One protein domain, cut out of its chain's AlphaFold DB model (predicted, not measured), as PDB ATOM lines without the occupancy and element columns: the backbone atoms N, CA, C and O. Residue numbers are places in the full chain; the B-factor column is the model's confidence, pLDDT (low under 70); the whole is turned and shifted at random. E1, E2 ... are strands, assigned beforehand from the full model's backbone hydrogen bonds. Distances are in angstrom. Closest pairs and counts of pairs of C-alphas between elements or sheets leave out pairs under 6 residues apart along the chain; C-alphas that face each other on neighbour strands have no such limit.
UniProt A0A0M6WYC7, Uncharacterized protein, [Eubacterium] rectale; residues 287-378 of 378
ATOM      1  N   GLU A 287      20.910  11.002 -43.937       88.56
ATOM      2  CA  GLU A 287      19.978  12.118 -43.973       88.56
ATOM      3  C   GLU A 287      20.762  13.412 -43.745       88.56
ATOM      4  O   GLU A 287      21.719  13.418 -42.967       88.56
ATOM      5  N   ALA A 288      20.366  14.512 -44.387       91.19
ATOM      6  CA  ALA A 288      21.046  15.796 -44.266       91.19
ATOM      7  C   ALA A 288      20.048  16.957 -44.184       91.19
ATOM      8  O   ALA A 288      19.058  16.984 -44.912       91.19
ATOM      9  N   TYR A 289      20.336  17.926 -43.317       92.94
ATOM     10  CA  TYR A 289      19.553  19.143 -43.116       92.94
ATOM     11  C   TYR A 289      20.478  20.355 -43.155       92.94
ATOM     12  O   TYR A 289      21.572  20.320 -42.594       92.94
ATOM     13  N   LEU A 290      20.034  21.441 -43.783       95.19
ATOM     14  CA  LEU A 290      20.637  22.756 -43.584       95.19
ATOM     15  C   LEU A 290      20.016  23.372 -42.329       95.19
ATOM     16  O   LEU A 290      18.797  23.501 -42.240       95.19
ATOM     17  N   VAL A 291      20.851  23.707 -41.352       96.38
ATOM     18  CA  VAL A 291      20.440  24.084 -39.998       96.38
ATOM     19  C   VAL A 291      20.951  25.481 -39.679       96.38
ATOM     20  O   VAL A 291      22.160  25.709 -39.668       96.38
ATOM     21  N   ASP A 292      20.039  26.407 -39.388       96.06
ATOM     22  CA  ASP A 292      20.365  27.708 -38.799       96.06
ATOM     23  C   ASP A 292      20.755  27.518 -37.329       96.06
ATOM     24  O   ASP A 292      19.965  27.016 -36.531       96.06
ATOM     25  N   VAL A 293      21.969  27.914 -36.946       94.88
ATOM     26  CA  VAL A 293      22.470  27.701 -35.577       94.88
ATOM     27  C   VAL A 293      21.708  28.492 -34.512       94.88
ATOM     28  O   VAL A 293      21.742  28.113 -33.345       94.88
ATOM     29  N   THR A 294      21.010  29.567 -34.894       94.12
ATOM     30  CA  THR A 294      20.202  30.380 -33.972       94.12
ATOM     31  C   THR A 294      18.845  29.741 -33.671       94.12
ATOM     32  O   THR A 294      18.254  29.989 -32.619       94.12
ATOM     33  N   ASN A 295      18.372  28.854 -34.551       94.25
ATOM     34  CA  ASN A 295      17.184  28.036 -34.342       94.25
ATOM     35  C   ASN A 295      17.351  26.660 -35.013       94.25
ATOM     36  O   ASN A 295      16.809  26.426 -36.097       94.25
ATOM     37  N   PRO A 296      18.101  25.734 -34.387       94.44
ATOM     38  CA  PRO A 296      18.653  24.592 -35.097       94.44
ATOM     39  C   PRO A 296      17.667  23.424 -35.217       94.44
ATOM     40  O   PRO A 296      17.842  22.373 -34.603       94.44
ATOM     41  N   THR A 297      16.602  23.607 -35.993       95.31
ATOM     42  CA  THR A 297      15.546  22.609 -36.204       95.31
ATOM     43  C   THR A 297      15.997  21.488 -37.142       95.31
ATOM     44  O   THR A 297      16.531  21.743 -38.219       95.31
ATOM     45  N   VAL A 298      15.740  20.238 -36.750       93.75
ATOM     46  CA  VAL A 298      16.013  19.025 -37.540       93.75
ATOM     47  C   VAL A 298      14.899  17.996 -37.345       93.75
ATOM     48  O   VAL A 298      14.284  17.929 -36.282       93.75
ATOM     49  N   SER A 299      14.659  17.153 -38.349       91.94
ATOM     50  CA  SER A 299      13.601  16.132 -38.314       91.94
ATOM     51  C   SER A 299      14.066  14.786 -38.876       91.94
ATOM     52  O   SER A 299      13.398  14.200 -39.726       91.94
ATOM     53  N   PHE A 300      15.236  14.316 -38.435       88.94
ATOM     54  CA  PHE A 300      15.792  13.028 -38.857       88.94
ATOM     55  C   PHE A 300      14.788  11.879 -38.665       88.94
ATOM     56  O   PHE A 300      14.221  11.733 -37.581       88.94
ATOM     57  N   LYS A 301      14.577  11.069 -39.707       86.31
ATOM     58  CA  LYS A 301      13.689   9.898 -39.699       86.31
ATOM     59  C   LYS A 301      14.339   8.718 -38.982       86.31
ATOM     60  O   LYS A 301      13.651   7.982 -38.280       86.31
ATOM     61  N   THR A 302      15.650   8.542 -39.141       77.31
ATOM     62  CA  THR A 302      16.423   7.526 -38.430       77.31
ATOM     63  C   THR A 302      16.723   7.954 -36.996       77.31
ATOM     64  O   THR A 302      17.045   9.115 -36.727       77.31
ATOM     65  N   ALA A 303      16.634   6.993 -36.073       80.38
ATOM     66  CA  ALA A 303      17.019   7.129 -34.670       80.38
ATOM     67  C   ALA A 303      18.402   6.515 -34.362       80.38
ATOM     68  O   ALA A 303      18.883   6.665 -33.237       80.38
ATOM     69  N   SER A 304      19.065   5.888 -35.343       78.69
ATOM     70  CA  SER A 304      20.434   5.350 -35.265       78.69
ATOM     71  C   SER A 304      21.460   6.291 -35.910       78.69
ATOM     72  O   SER A 304      21.098   7.265 -36.560       78.69
ATOM     73  N   GLY A 305      22.752   6.045 -35.679       85.06
ATOM     74  CA  GLY A 305      23.843   6.740 -36.369       85.06
ATOM     75  C   GLY A 305      24.338   8.034 -35.713       85.06
ATOM     76  O   GLY A 305      23.613   8.741 -35.007       85.06
ATOM     77  N   THR A 306      25.619   8.330 -35.946       89.25
ATOM     78  CA  THR A 306      26.316   9.510 -35.417       89.25
ATOM     79  C   THR A 306      25.893  10.770 -36.162       89.25
ATOM     80  O   THR A 306      25.927  10.810 -37.394       89.25
ATOM     81  N   ILE A 307      25.559  11.820 -35.412       94.31
ATOM     82  CA  ILE A 307      25.263  13.143 -35.964       94.31
ATOM     83  C   ILE A 307      26.572  13.899 -36.186       94.31
ATOM     84  O   ILE A 307      27.445  13.932 -35.319       94.31
ATOM     85  N   LYS A 308      26.699  14.510 -37.360       94.94
ATOM     86  CA  LYS A 308      27.865  15.284 -37.794       94.94
ATOM     87  C   LYS A 308      27.404  16.639 -38.316       94.94
ATOM     88  O   LYS A 308      26.375  16.703 -38.983       94.94
ATOM     89  N   ALA A 309      28.158  17.699 -38.046       96.06
ATOM     90  CA  ALA A 309      27.888  19.036 -38.566       96.06
ATOM     91  C   ALA A 309      29.068  19.541 -39.401       96.06
ATOM     92  O   ALA A 309      30.225  19.373 -39.022       96.06
ATOM     93  N   TYR A 310      28.771  20.176 -40.528       97.00
ATOM     94  CA  TYR A 310      29.755  20.726 -41.454       97.00
ATOM     95  C   TYR A 310      29.386  22.162 -41.816       97.00
ATOM     96  O   TYR A 310      28.210  22.472 -41.992       97.00
ATOM     97  N   GLY A 311      30.380  23.035 -41.957       96.44
ATOM     98  CA  GLY A 311      30.175  24.427 -42.367       96.44
ATOM     99  C   GLY A 311      30.697  25.425 -41.343       96.44
ATOM    100  O   GLY A 311      31.562  25.099 -40.533       96.44
ATOM    101  N   TYR A 312      30.182  26.650 -41.390       95.62
ATOM    102  CA  TYR A 312      30.673  27.750 -40.565       95.62
ATOM    103  C   TYR A 312      29.548  28.377 -39.746       95.62
ATOM    104  O   TYR A 312      28.448  28.616 -40.244       95.62
ATOM    105  N   ALA A 313      29.857  28.691 -38.493       96.75
ATOM    106  CA  ALA A 313      29.046  29.557 -37.651       96.75
ATOM    107  C   ALA A 313      29.923  30.626 -37.007       96.75
ATOM    108  O   ALA A 313      31.151  30.557 -37.074       96.75
ATOM    109  N   TYR A 314      29.312  31.622 -36.385       95.00
ATOM    110  CA  TYR A 314      30.042  32.670 -35.696       95.00
ATOM    111  C   TYR A 314      29.334  33.102 -34.417       95.00
ATOM    112  O   TYR A 314      28.108  33.098 -34.311       95.00
ATOM    113  N   GLU A 315      30.138  33.511 -33.449       94.38
ATOM    114  CA  GLU A 315      29.724  34.126 -32.195       94.38
ATOM    115  C   GLU A 315      30.207  35.571 -32.192       94.38
ATOM    116  O   GLU A 315      31.389  35.833 -32.416       94.38
ATOM    117  N   THR A 316      29.299  36.508 -31.935       90.12
ATOM    118  CA  THR A 316      29.617  37.929 -31.800       90.12
ATOM    119  C   THR A 316      29.371  38.354 -30.365       90.12
ATOM    120  O   THR A 316      28.228  38.411 -29.913       90.12
ATOM    121  N   THR A 317      30.442  38.699 -29.658       85.06
ATOM    122  CA  THR A 317      30.360  39.281 -28.315       85.06
ATOM    123  C   THR A 317      30.505  40.798 -28.407       85.06
ATOM    124  O   THR A 317      31.330  41.325 -29.161       85.06
ATOM    125  N   LYS A 318      29.663  41.522 -27.664       79.06
ATOM    126  CA  LYS A 318      29.737  42.982 -27.529       79.06
ATOM    127  C   LYS A 318      30.301  43.322 -26.154       79.06
ATOM    128  O   LYS A 318      29.824  42.783 -25.158       79.06
ATOM    129  N   SER A 319      31.277  44.226 -26.091       71.69
ATOM    130  CA  SER A 319      31.727  44.780 -24.811       71.69
ATOM    131  C   SER A 319      30.597  45.592 -24.161       71.69
ATOM    132  O   SER A 319      29.949  46.399 -24.828       71.69
ATOM    133  N   GLN A 320      30.366  45.402 -22.856       62.53
ATOM    134  CA  GLN A 320      29.326  46.115 -22.097       62.53
ATOM    135  C   GLN A 320      29.603  47.623 -21.918       62.53
ATOM    136  O   GLN A 320      28.708  48.351 -21.505       62.53
ATOM    137  N   TRP A 321      30.806  48.109 -22.247       56.34
ATOM    138  CA  TRP A 321      31.230  49.509 -22.075       56.34
ATOM    139  C   TRP A 321      31.538  50.208 -23.415       56.34
ATOM    140  O   TRP A 321      32.547  50.889 -23.563       56.34
ATOM    141  N   GLY A 322      30.687  50.010 -24.429       62.28
ATOM    142  CA  GLY A 322      30.739  50.785 -25.682       62.28
ATOM    143  C   GLY A 322      31.974  50.562 -26.571       62.28
ATOM    144  O   GLY A 322      32.223  51.366 -27.465       62.28
ATOM    145  N   GLY A 323      32.741  49.488 -26.347       64.38
ATOM    146  CA  GLY A 323      33.919  49.103 -27.140       64.38
ATOM    147  C   GLY A 323      33.674  47.943 -28.120       64.38
ATOM    148  O   GLY A 323      32.666  47.246 -28.022       64.38
ATOM    149  N   SER A 324      34.619  47.756 -29.053       66.81
ATOM    150  CA  SER A 324      34.630  46.858 -30.226       66.81
ATOM    151  C   SER A 324      33.837  45.545 -30.127       66.81
ATOM    152  O   SER A 324      33.885  44.827 -29.129       66.81
ATOM    153  N   THR A 325      33.164  45.184 -31.224       77.50
ATOM    154  CA  THR A 325      32.545  43.866 -31.430       77.50
ATOM    155  C   THR A 325      33.609  42.828 -31.764       77.50
ATOM    156  O   THR A 325      34.375  43.031 -32.706       77.50
ATOM    157  N   ASN A 326      33.637  41.709 -31.040       84.50
ATOM    158  CA  ASN A 326      34.524  40.595 -31.356       84.50
ATOM    159  C   ASN A 326      33.723  39.448 -31.980       84.50
ATOM    160  O   ASN A 326      32.831  38.899 -31.329       84.50
ATOM    161  N   THR A 327      34.050  39.082 -33.220       89.88
ATOM    162  CA  THR A 327      33.414  37.971 -33.938       89.88
ATOM    163  C   THR A 327      34.388  36.807 -34.046       89.88
ATOM    164  O   THR A 327      35.413  36.896 -34.717       89.88
ATOM    165  N   THR A 328      34.051  35.694 -33.398       91.25
ATOM    166  CA  THR A 328      34.809  34.443 -33.486       91.25
ATOM    167  C   THR A 328      34.104  33.493 -34.443       91.25
ATOM    168  O   THR A 328      32.929  33.181 -34.255       91.25
ATOM    169  N   MET A 329      34.814  33.017 -35.467       93.12
ATOM    170  CA  MET A 329      34.304  32.010 -36.399       93.12
ATOM    171  C   MET A 329      34.525  30.592 -35.851       93.12
ATOM    172  O   MET A 329      35.557  30.297 -35.254       93.12
ATOM    173  N   TYR A 330      33.574  29.706 -36.107       96.25
ATOM    174  CA  TYR A 330      33.607  28.287 -35.787       96.25
ATOM    175  C   TYR A 330      33.510  27.502 -37.095       96.25
ATOM    176  O   TYR A 330      32.502  27.600 -37.795       96.25
ATOM    177  N   ALA A 331      34.543  26.733 -37.435       96.44
ATOM    178  CA  ALA A 331      34.543  25.848 -38.600       96.44
ATOM    179  C   ALA A 331      34.228  24.415 -38.158       96.44
ATOM    180  O   ALA A 331      35.054  23.778 -37.508       96.44
ATOM    181  N   PHE A 332      33.040  23.918 -38.485       97.44
ATOM    182  CA  PHE A 332      32.576  22.576 -38.144       97.44
ATOM    183  C   PHE A 332      33.038  21.567 -39.196       97.44
ATOM    184  O   PHE A 332      32.843  21.767 -40.397       97.44
ATOM    185  N   ASN A 333      33.635  20.471 -38.734       95.06
ATOM    186  CA  ASN A 333      34.114  19.371 -39.558       95.06
ATOM    187  C   ASN A 333      33.719  18.031 -38.923       95.06
ATOM    188  O   ASN A 333      34.514  17.335 -38.289       95.06
ATOM    189  N   GLY A 334      32.446  17.688 -39.064       94.75
ATOM    190  CA  GLY A 334      31.881  16.438 -38.595       94.75
ATOM    191  C   GLY A 334      31.610  16.440 -37.094       94.75
ATOM    192  O   GLY A 334      30.639  17.041 -36.639       94.75
ATOM    193  N   THR A 335      32.436  15.719 -36.334       94.06
ATOM    194  CA  THR A 335      32.320  15.591 -34.868       94.06
ATOM    195  C   THR A 335      33.206  16.572 -34.113       94.06
ATOM    196  O   THR A 335      33.288  16.493 -32.892       94.06
ATOM    197  N   ASN A 336      33.891  17.473 -34.821       96.44
ATOM    198  CA  ASN A 336      34.815  18.445 -34.247       96.44
ATOM    199  C   ASN A 336      34.553  19.832 -34.856       96.44
ATOM    200  O   ASN A 336      33.996  19.943 -35.951       96.44
ATOM    201  N   TYR A 337      35.006  20.889 -34.189       96.44
ATOM    202  CA  TYR A 337      35.080  22.233 -34.757       96.44
ATOM    203  C   TYR A 337      36.420  22.907 -34.445       96.44
ATOM    204  O   TYR A 337      37.145  22.499 -33.537       96.44
ATOM    205  N   TYR A 338      36.738  23.961 -35.192       96.00
ATOM    206  CA  TYR A 338      37.950  24.762 -35.034       96.00
ATOM    207  C   TYR A 338      37.593  26.225 -34.781       96.00
ATOM    208  O   TYR A 338      36.620  26.733 -35.342       96.00
ATOM    209  N   LYS A 339      38.416  26.902 -33.977       93.81
ATOM    210  CA  LYS A 339      38.393  28.360 -33.781       93.81
ATOM    211  C   LYS A 339      39.700  28.975 -34.299       93.81
ATOM    212  O   LYS A 339      40.723  28.290 -34.257       93.81
ATOM    213  N   PRO A 340      39.701  30.239 -34.759       89.31
ATOM    214  CA  PRO A 340      40.923  30.950 -35.112       89.31
ATOM    215  C   PRO A 340      41.942  30.925 -33.967       89.31
ATOM    216  O   PRO A 340      41.588  31.153 -32.811       89.31
ATOM    217  N   ALA A 341      43.207  30.674 -34.299       86.75
ATOM    218  CA  ALA A 341      44.334  30.825 -33.388       86.75
ATOM    219  C   ALA A 341      45.124  32.080 -33.786       86.75
ATOM    220  O   ALA A 341      45.356  32.310 -34.970       86.75
ATOM    221  N   TYR A 342      45.525  32.892 -32.807       82.06
ATOM    222  CA  TYR A 342      46.300  34.115 -33.060       82.06
ATOM    223  C   TYR A 342      47.765  33.807 -33.432       82.06
ATOM    224  O   TYR A 342      48.374  34.533 -34.210       82.06
ATOM    225  N   TYR A 343      48.300  32.684 -32.939       82.81
ATOM    226  CA  TYR A 343      49.590  32.114 -33.332       82.81
ATOM    227  C   TYR A 343      49.460  30.587 -33.481       82.81
ATOM    228  O   TYR A 343      48.825  29.942 -32.646       82.81
ATOM    229  N   GLY A 344      50.085  30.009 -34.514       87.19
ATOM    230  CA  GLY A 344      50.065  28.563 -34.791       87.19
ATOM    231  C   GLY A 344      48.814  28.063 -35.532       87.19
ATOM    232  O   GLY A 344      48.001  28.848 -36.017       87.19
ATOM    233  N   SER A 345      48.673  26.737 -35.645       87.94
ATOM    234  CA  SER A 345      47.530  26.090 -36.311       87.94
ATOM    235  C   SER A 345      46.317  25.965 -35.373       87.94
ATOM    236  O   SER A 345      46.497  25.606 -34.207       87.94
ATOM    237  N   PRO A 346      45.077  26.181 -35.858       90.44
ATOM    238  CA  PRO A 346      43.856  25.929 -35.092       90.44
ATOM    239  C   PRO A 346      43.784  24.504 -34.526       90.44
ATOM    240  O   PRO A 346      43.933  23.526 -35.261       90.44
ATOM    241  N   ALA A 347      43.498  24.378 -33.230       92.56
ATOM    242  CA  ALA A 347      43.287  23.086 -32.583       92.56
ATOM    243  C   ALA A 347      41.839  22.600 -32.772       92.56
ATOM    244  O   ALA A 347      40.890  23.383 -32.665       92.56
ATOM    245  N   ALA A 348      41.668  21.300 -33.029       93.94
ATOM    246  CA  ALA A 348      40.349  20.678 -33.105       93.94
ATOM    247  C   ALA A 348      39.731  20.571 -31.705       93.94
ATOM    248  O   ALA A 348      40.366  20.076 -30.775       93.94
ATOM    249  N   THR A 349      38.479  20.993 -31.568       95.81
ATOM    250  CA  THR A 349      37.667  20.768 -30.369       95.81
ATOM    251  C   THR A 349      36.579  19.755 -30.699       95.81
ATOM    252  O   THR A 349      35.781  19.987 -31.607       95.81
ATOM    253  N   ASN A 350      36.541  18.630 -29.984       95.75
ATOM    254  CA  ASN A 350      35.493  17.623 -30.160       95.75
ATOM    255  C   ASN A 350      34.132  18.187 -29.722       95.75
ATOM    256  O   ASN A 350      34.044  18.948 -28.758       95.75
ATOM    257  N   ILE A 351      33.069  17.784 -30.411       94.69
ATOM    258  CA  ILE A 351      31.686  18.152 -30.118       94.69
ATOM    259  C   ILE A 351      30.807  16.901 -30.099       94.69
ATOM    260  O   ILE A 351      30.902  16.027 -30.958       94.69
ATOM    261  N   THR A 352      29.922  16.818 -29.108       94.81
ATOM    262  CA  THR A 352      28.910  15.764 -29.015       94.81
ATOM    263  C   THR A 352      27.562  16.353 -29.390       94.81
ATOM    264  O   THR A 352      27.016  17.167 -28.651       94.81
ATOM    265  N   LEU A 353      27.042  15.951 -30.548       95.00
ATOM    266  CA  LEU A 353      25.765  16.426 -31.071       95.00
ATOM    267  C   LEU A 353      24.638  15.450 -30.729       95.00
ATOM    268  O   LEU A 353      24.805  14.235 -30.843       95.00
ATOM    269  N   GLY A 354      23.483  15.989 -30.348       93.69
ATOM    270  CA  GLY A 354      22.273  15.225 -30.048       93.69
ATOM    271  C   GLY A 354      21.026  15.872 -30.643       93.69
ATOM    272  O   GLY A 354      21.099  16.918 -31.285       93.69
ATOM    273  N   ILE A 355      19.866  15.248 -30.436       93.56
ATOM    274  CA  ILE A 355      18.566  15.820 -30.807       93.56
ATOM    275  C   ILE A 355      17.674  15.790 -29.576       93.56
ATOM    276  O   ILE A 355      17.536  14.750 -28.935       93.56
ATOM    277  N   SER A 356      17.042  16.917 -29.269       93.12
ATOM    278  CA  SER A 356      16.006  17.004 -28.241       93.12
ATOM    279  C   SER A 356      14.913  17.960 -28.703       93.12
ATOM    280  O   SER A 356      15.209  19.041 -29.208       93.12
ATOM    281  N   GLY A 357      13.646  17.544 -28.600       91.94
ATOM    282  CA  GLY A 357      12.496  18.368 -28.993       91.94
ATOM    283  C   GLY A 357      12.523  18.861 -30.450       91.94
ATOM    284  O   GLY A 357      12.084  19.975 -30.718       91.94
ATOM    285  N   GLY A 358      13.085  18.079 -31.380       92.31
ATOM    286  CA  GLY A 358      13.213  18.464 -32.796       92.31
ATOM    287  C   GLY A 358      14.301  19.506 -33.085       92.31
ATOM    288  O   GLY A 358      14.320  20.095 -34.165       92.31
ATOM    289  N   LYS A 359      15.209  19.756 -32.133       94.62
ATOM    290  CA  LYS A 359      16.348  20.665 -32.297       94.62
ATOM    291  C   LYS A 359      17.676  19.943 -32.099       94.62
ATOM    292  O   LYS A 359      17.780  19.058 -31.248       94.62
ATOM    293  N   LEU A 360      18.687  20.339 -32.870       95.50
ATOM    294  CA  LEU A 360      20.070  19.919 -32.678       95.50
ATOM    295  C   LEU A 360      20.595  20.496 -31.360       95.50
ATOM    296  O   LEU A 360      20.455  21.689 -31.090       95.50
ATOM    297  N   THR A 361      21.225  19.653 -30.554       95.00
ATOM    298  CA  THR A 361      21.848  20.022 -29.280       95.00
ATOM    299  C   THR A 361      23.356  19.782 -29.324       95.00
ATOM    300  O   THR A 361      23.854  19.063 -30.191       95.00
ATOM    301  N   GLY A 362      24.094  20.399 -28.396       94.38
ATOM    302  CA  GLY A 362      25.545  20.227 -28.260       94.38
ATOM    303  C   GLY A 362      26.408  21.234 -29.028       94.38
ATOM    304  O   GLY A 362      27.624  21.215 -28.869       94.38
ATOM    305  N   LEU A 363      25.802  22.134 -29.816       95.25
ATOM    306  CA  LEU A 363      26.499  23.279 -30.420       95.25
ATOM    307  C   LEU A 363      27.143  24.183 -29.344       95.25
ATOM    308  O   LEU A 363      26.594  24.287 -28.244       95.25
ATOM    309  N   PRO A 364      28.272  24.863 -29.644       93.94
ATOM    310  CA  PRO A 364      28.863  25.859 -28.754       93.94
ATOM    311  C   PRO A 364      27.833  26.897 -28.295       93.94
ATOM    312  O   PRO A 364      27.062  27.422 -29.101       93.94
ATOM    313  N   SER A 365      27.817  27.205 -26.999       87.75
ATOM    314  CA  SER A 365      26.975  28.273 -26.456       87.75
ATOM    315  C   SER A 365      27.427  29.628 -26.998       87.75
ATOM    316  O   SER A 365      28.626  29.880 -27.037       87.75
ATOM    317  N   GLY A 366      26.486  30.504 -27.352       87.06
ATOM    318  CA  GLY A 366      26.788  31.881 -27.769       87.06
ATOM    319  C   GLY A 366      26.876  32.106 -29.281       87.06
ATOM    320  O   GLY A 366      27.053  33.245 -29.708       87.06
ATOM    321  N   LEU A 367      26.692  31.071 -30.113       93.56
ATOM    322  CA  LEU A 367      26.597  31.262 -31.566       93.56
ATOM    323  C   LEU A 367      25.489  32.267 -31.914       93.56
ATOM    324  O   LEU A 367      24.330  32.103 -31.541       93.56
ATOM    325  N   SER A 368      25.871  33.308 -32.649       92.88
ATOM    326  CA  SER A 368      25.009  34.426 -33.043       92.88
ATOM    327  C   SER A 368      24.493  34.320 -34.481       92.88
ATOM    328  O   SER A 368      23.624  35.096 -34.863       92.88
ATOM    329  N   GLY A 369      25.028  33.394 -35.284       94.44
ATOM    330  CA  GLY A 369      24.595  33.168 -36.662       94.44
ATOM    331  C   GLY A 369      25.429  32.121 -37.401       94.44
ATOM    332  O   GLY A 369      26.518  31.749 -36.961       94.44
ATOM    333  N   GLY A 370      24.902  31.631 -38.526       95.06
ATOM    334  CA  GLY A 370      25.537  30.614 -39.370       95.06
ATOM    335  C   GLY A 370      24.576  29.517 -39.820       95.06
ATOM    336  O   GLY A 370      23.544  29.283 -39.192       95.06
ATOM    337  N   THR A 371      24.936  28.820 -40.897       95.94
ATOM    338  CA  THR A 371      24.179  27.674 -41.414       95.94
ATOM    339  C   THR A 371      25.105  26.474 -41.529       95.94
ATOM    340  O   THR A 371      26.165  26.555 -42.148       95.94
ATOM    341  N   LEU A 372      24.699  25.356 -40.933       97.31
ATOM    342  CA  LEU A 372      25.452  24.107 -40.939       97.31
ATOM    343  C   LEU A 372      24.726  23.057 -41.775       97.31
ATOM    344  O   LEU A 372      23.509  22.924 -41.692       97.31
ATOM    345  N   LEU A 373      25.477  22.269 -42.538       96.25
ATOM    346  CA  LEU A 373      25.000  21.005 -43.077       96.25
ATOM    347  C   LEU A 373      25.122  19.951 -41.979       96.25
ATOM    348  O   LEU A 373      26.224  19.561 -41.592       96.25
ATOM    349  N   VAL A 374      23.988  19.499 -41.467       95.69
ATOM    350  CA  VAL A 374      23.920  18.526 -40.384       95.69
ATOM    351  C   VAL A 374      23.452  17.210 -40.958       95.69
ATOM    352  O   VAL A 374      22.375  17.121 -41.539       95.69
ATOM    353  N   THR A 375      24.278  16.189 -40.799       93.25
ATOM    354  CA  THR A 375      24.046  14.866 -41.367       93.25
ATOM    355  C   THR A 375      23.895  13.831 -40.268       93.25
ATOM    356  O   THR A 375      24.597  13.901 -39.255       93.25
ATOM    357  N   ARG A 376      23.051  12.830 -40.500       90.81
ATOM    358  CA  ARG A 376      22.924  11.644 -39.658       90.81
ATOM    359  C   ARG A 376      23.005  10.412 -40.542       90.81
ATOM    360  O   ARG A 376      22.228  10.294 -41.485       90.81
ATOM    361  N   GLY A 377      23.965   9.534 -40.259       80.56
ATOM    362  CA  GLY A 377      24.043   8.245 -40.945       80.56
ATOM    363  C   GLY A 377      22.820   7.378 -40.621       80.56
ATOM    364  O   GLY A 377      22.366   7.427 -39.480       80.56
ATOM    365  N   ILE A 378      22.294   6.629 -41.595       65.50
ATOM    366  CA  ILE A 378      21.210   5.647 -41.387       65.50
ATOM    367  C   ILE A 378      21.778   4.365 -40.788       65.50
ATOM    368  O   ILE A 378      22.747   3.836 -41.380       65.50
TER     369      ILE A 378
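What this domain is: This is residues 287 to 378 of the 378 residues of an uncharacterized protein of [Eubacterium] rectale (UniProt A0A0M6WYC7). One twisted antiparallel sheet has a long hairpin, E2 and E3, running out beyond its other strands, and the small hairpin of E6 and E7 lies over one face near the E1 and E8 side. The tip of the long hairpin, residues 319 to 324, sticks out free. The printed part has 92 residues and eight named strands, E1 to E8 in chain order, with no named helix: all strand. The sheet's order is E1, E8, E2, E3, E4, E5. The whole is only just compact, close to loose, with a radius of gyration of the C-alphas of 14.4 A, and is elongated, spanning 46 by 29 by 16 A.

Where its parts are: E1, residues 287 to 292, begins at C-alpha (19.978, 12.118, -43.973) and is 16.4 A long. E2, residues 307 to 318, spans 31.3 A and bends by 73 degrees at residue 311. E3, residues 325 to 334, spans 28.4 A. E4 is residues 336 to 338, E5 348 to 350, E6 354 to 356 and E7 359 to 361. E8, residues 369 to 377, spans 25.3 A and ends at C-alpha (24.043, 8.245, -40.945).

How they stand to each other: Edge strand E1 is antiparallel to E8, with N 289 and O 374 at 2.8 A. E8 is antiparallel to E2, with N 310 and O 373 at 2.8 A. E2, E3, E4 and E5 form a meander, each strand the antiparallel neighbour of the one before: N 313 and O 330 are 2.9 A apart, N 331 and O 338 2.9 A, N 337 and O 349 2.8 A. In the hairpin E6 and E7, N 361 and O 354 are 2.8 A apart. E7 is only just apart from E1, at 8.4 A.

The domain as a whole: The C-alphas of Trp 321 and Ile 378 are the two farthest apart, at 49.0 A. The printed part has no cut. The link from E1 to E2 is long, 14 residues. Residues 320 to 324 and 378 have pLDDT under 70.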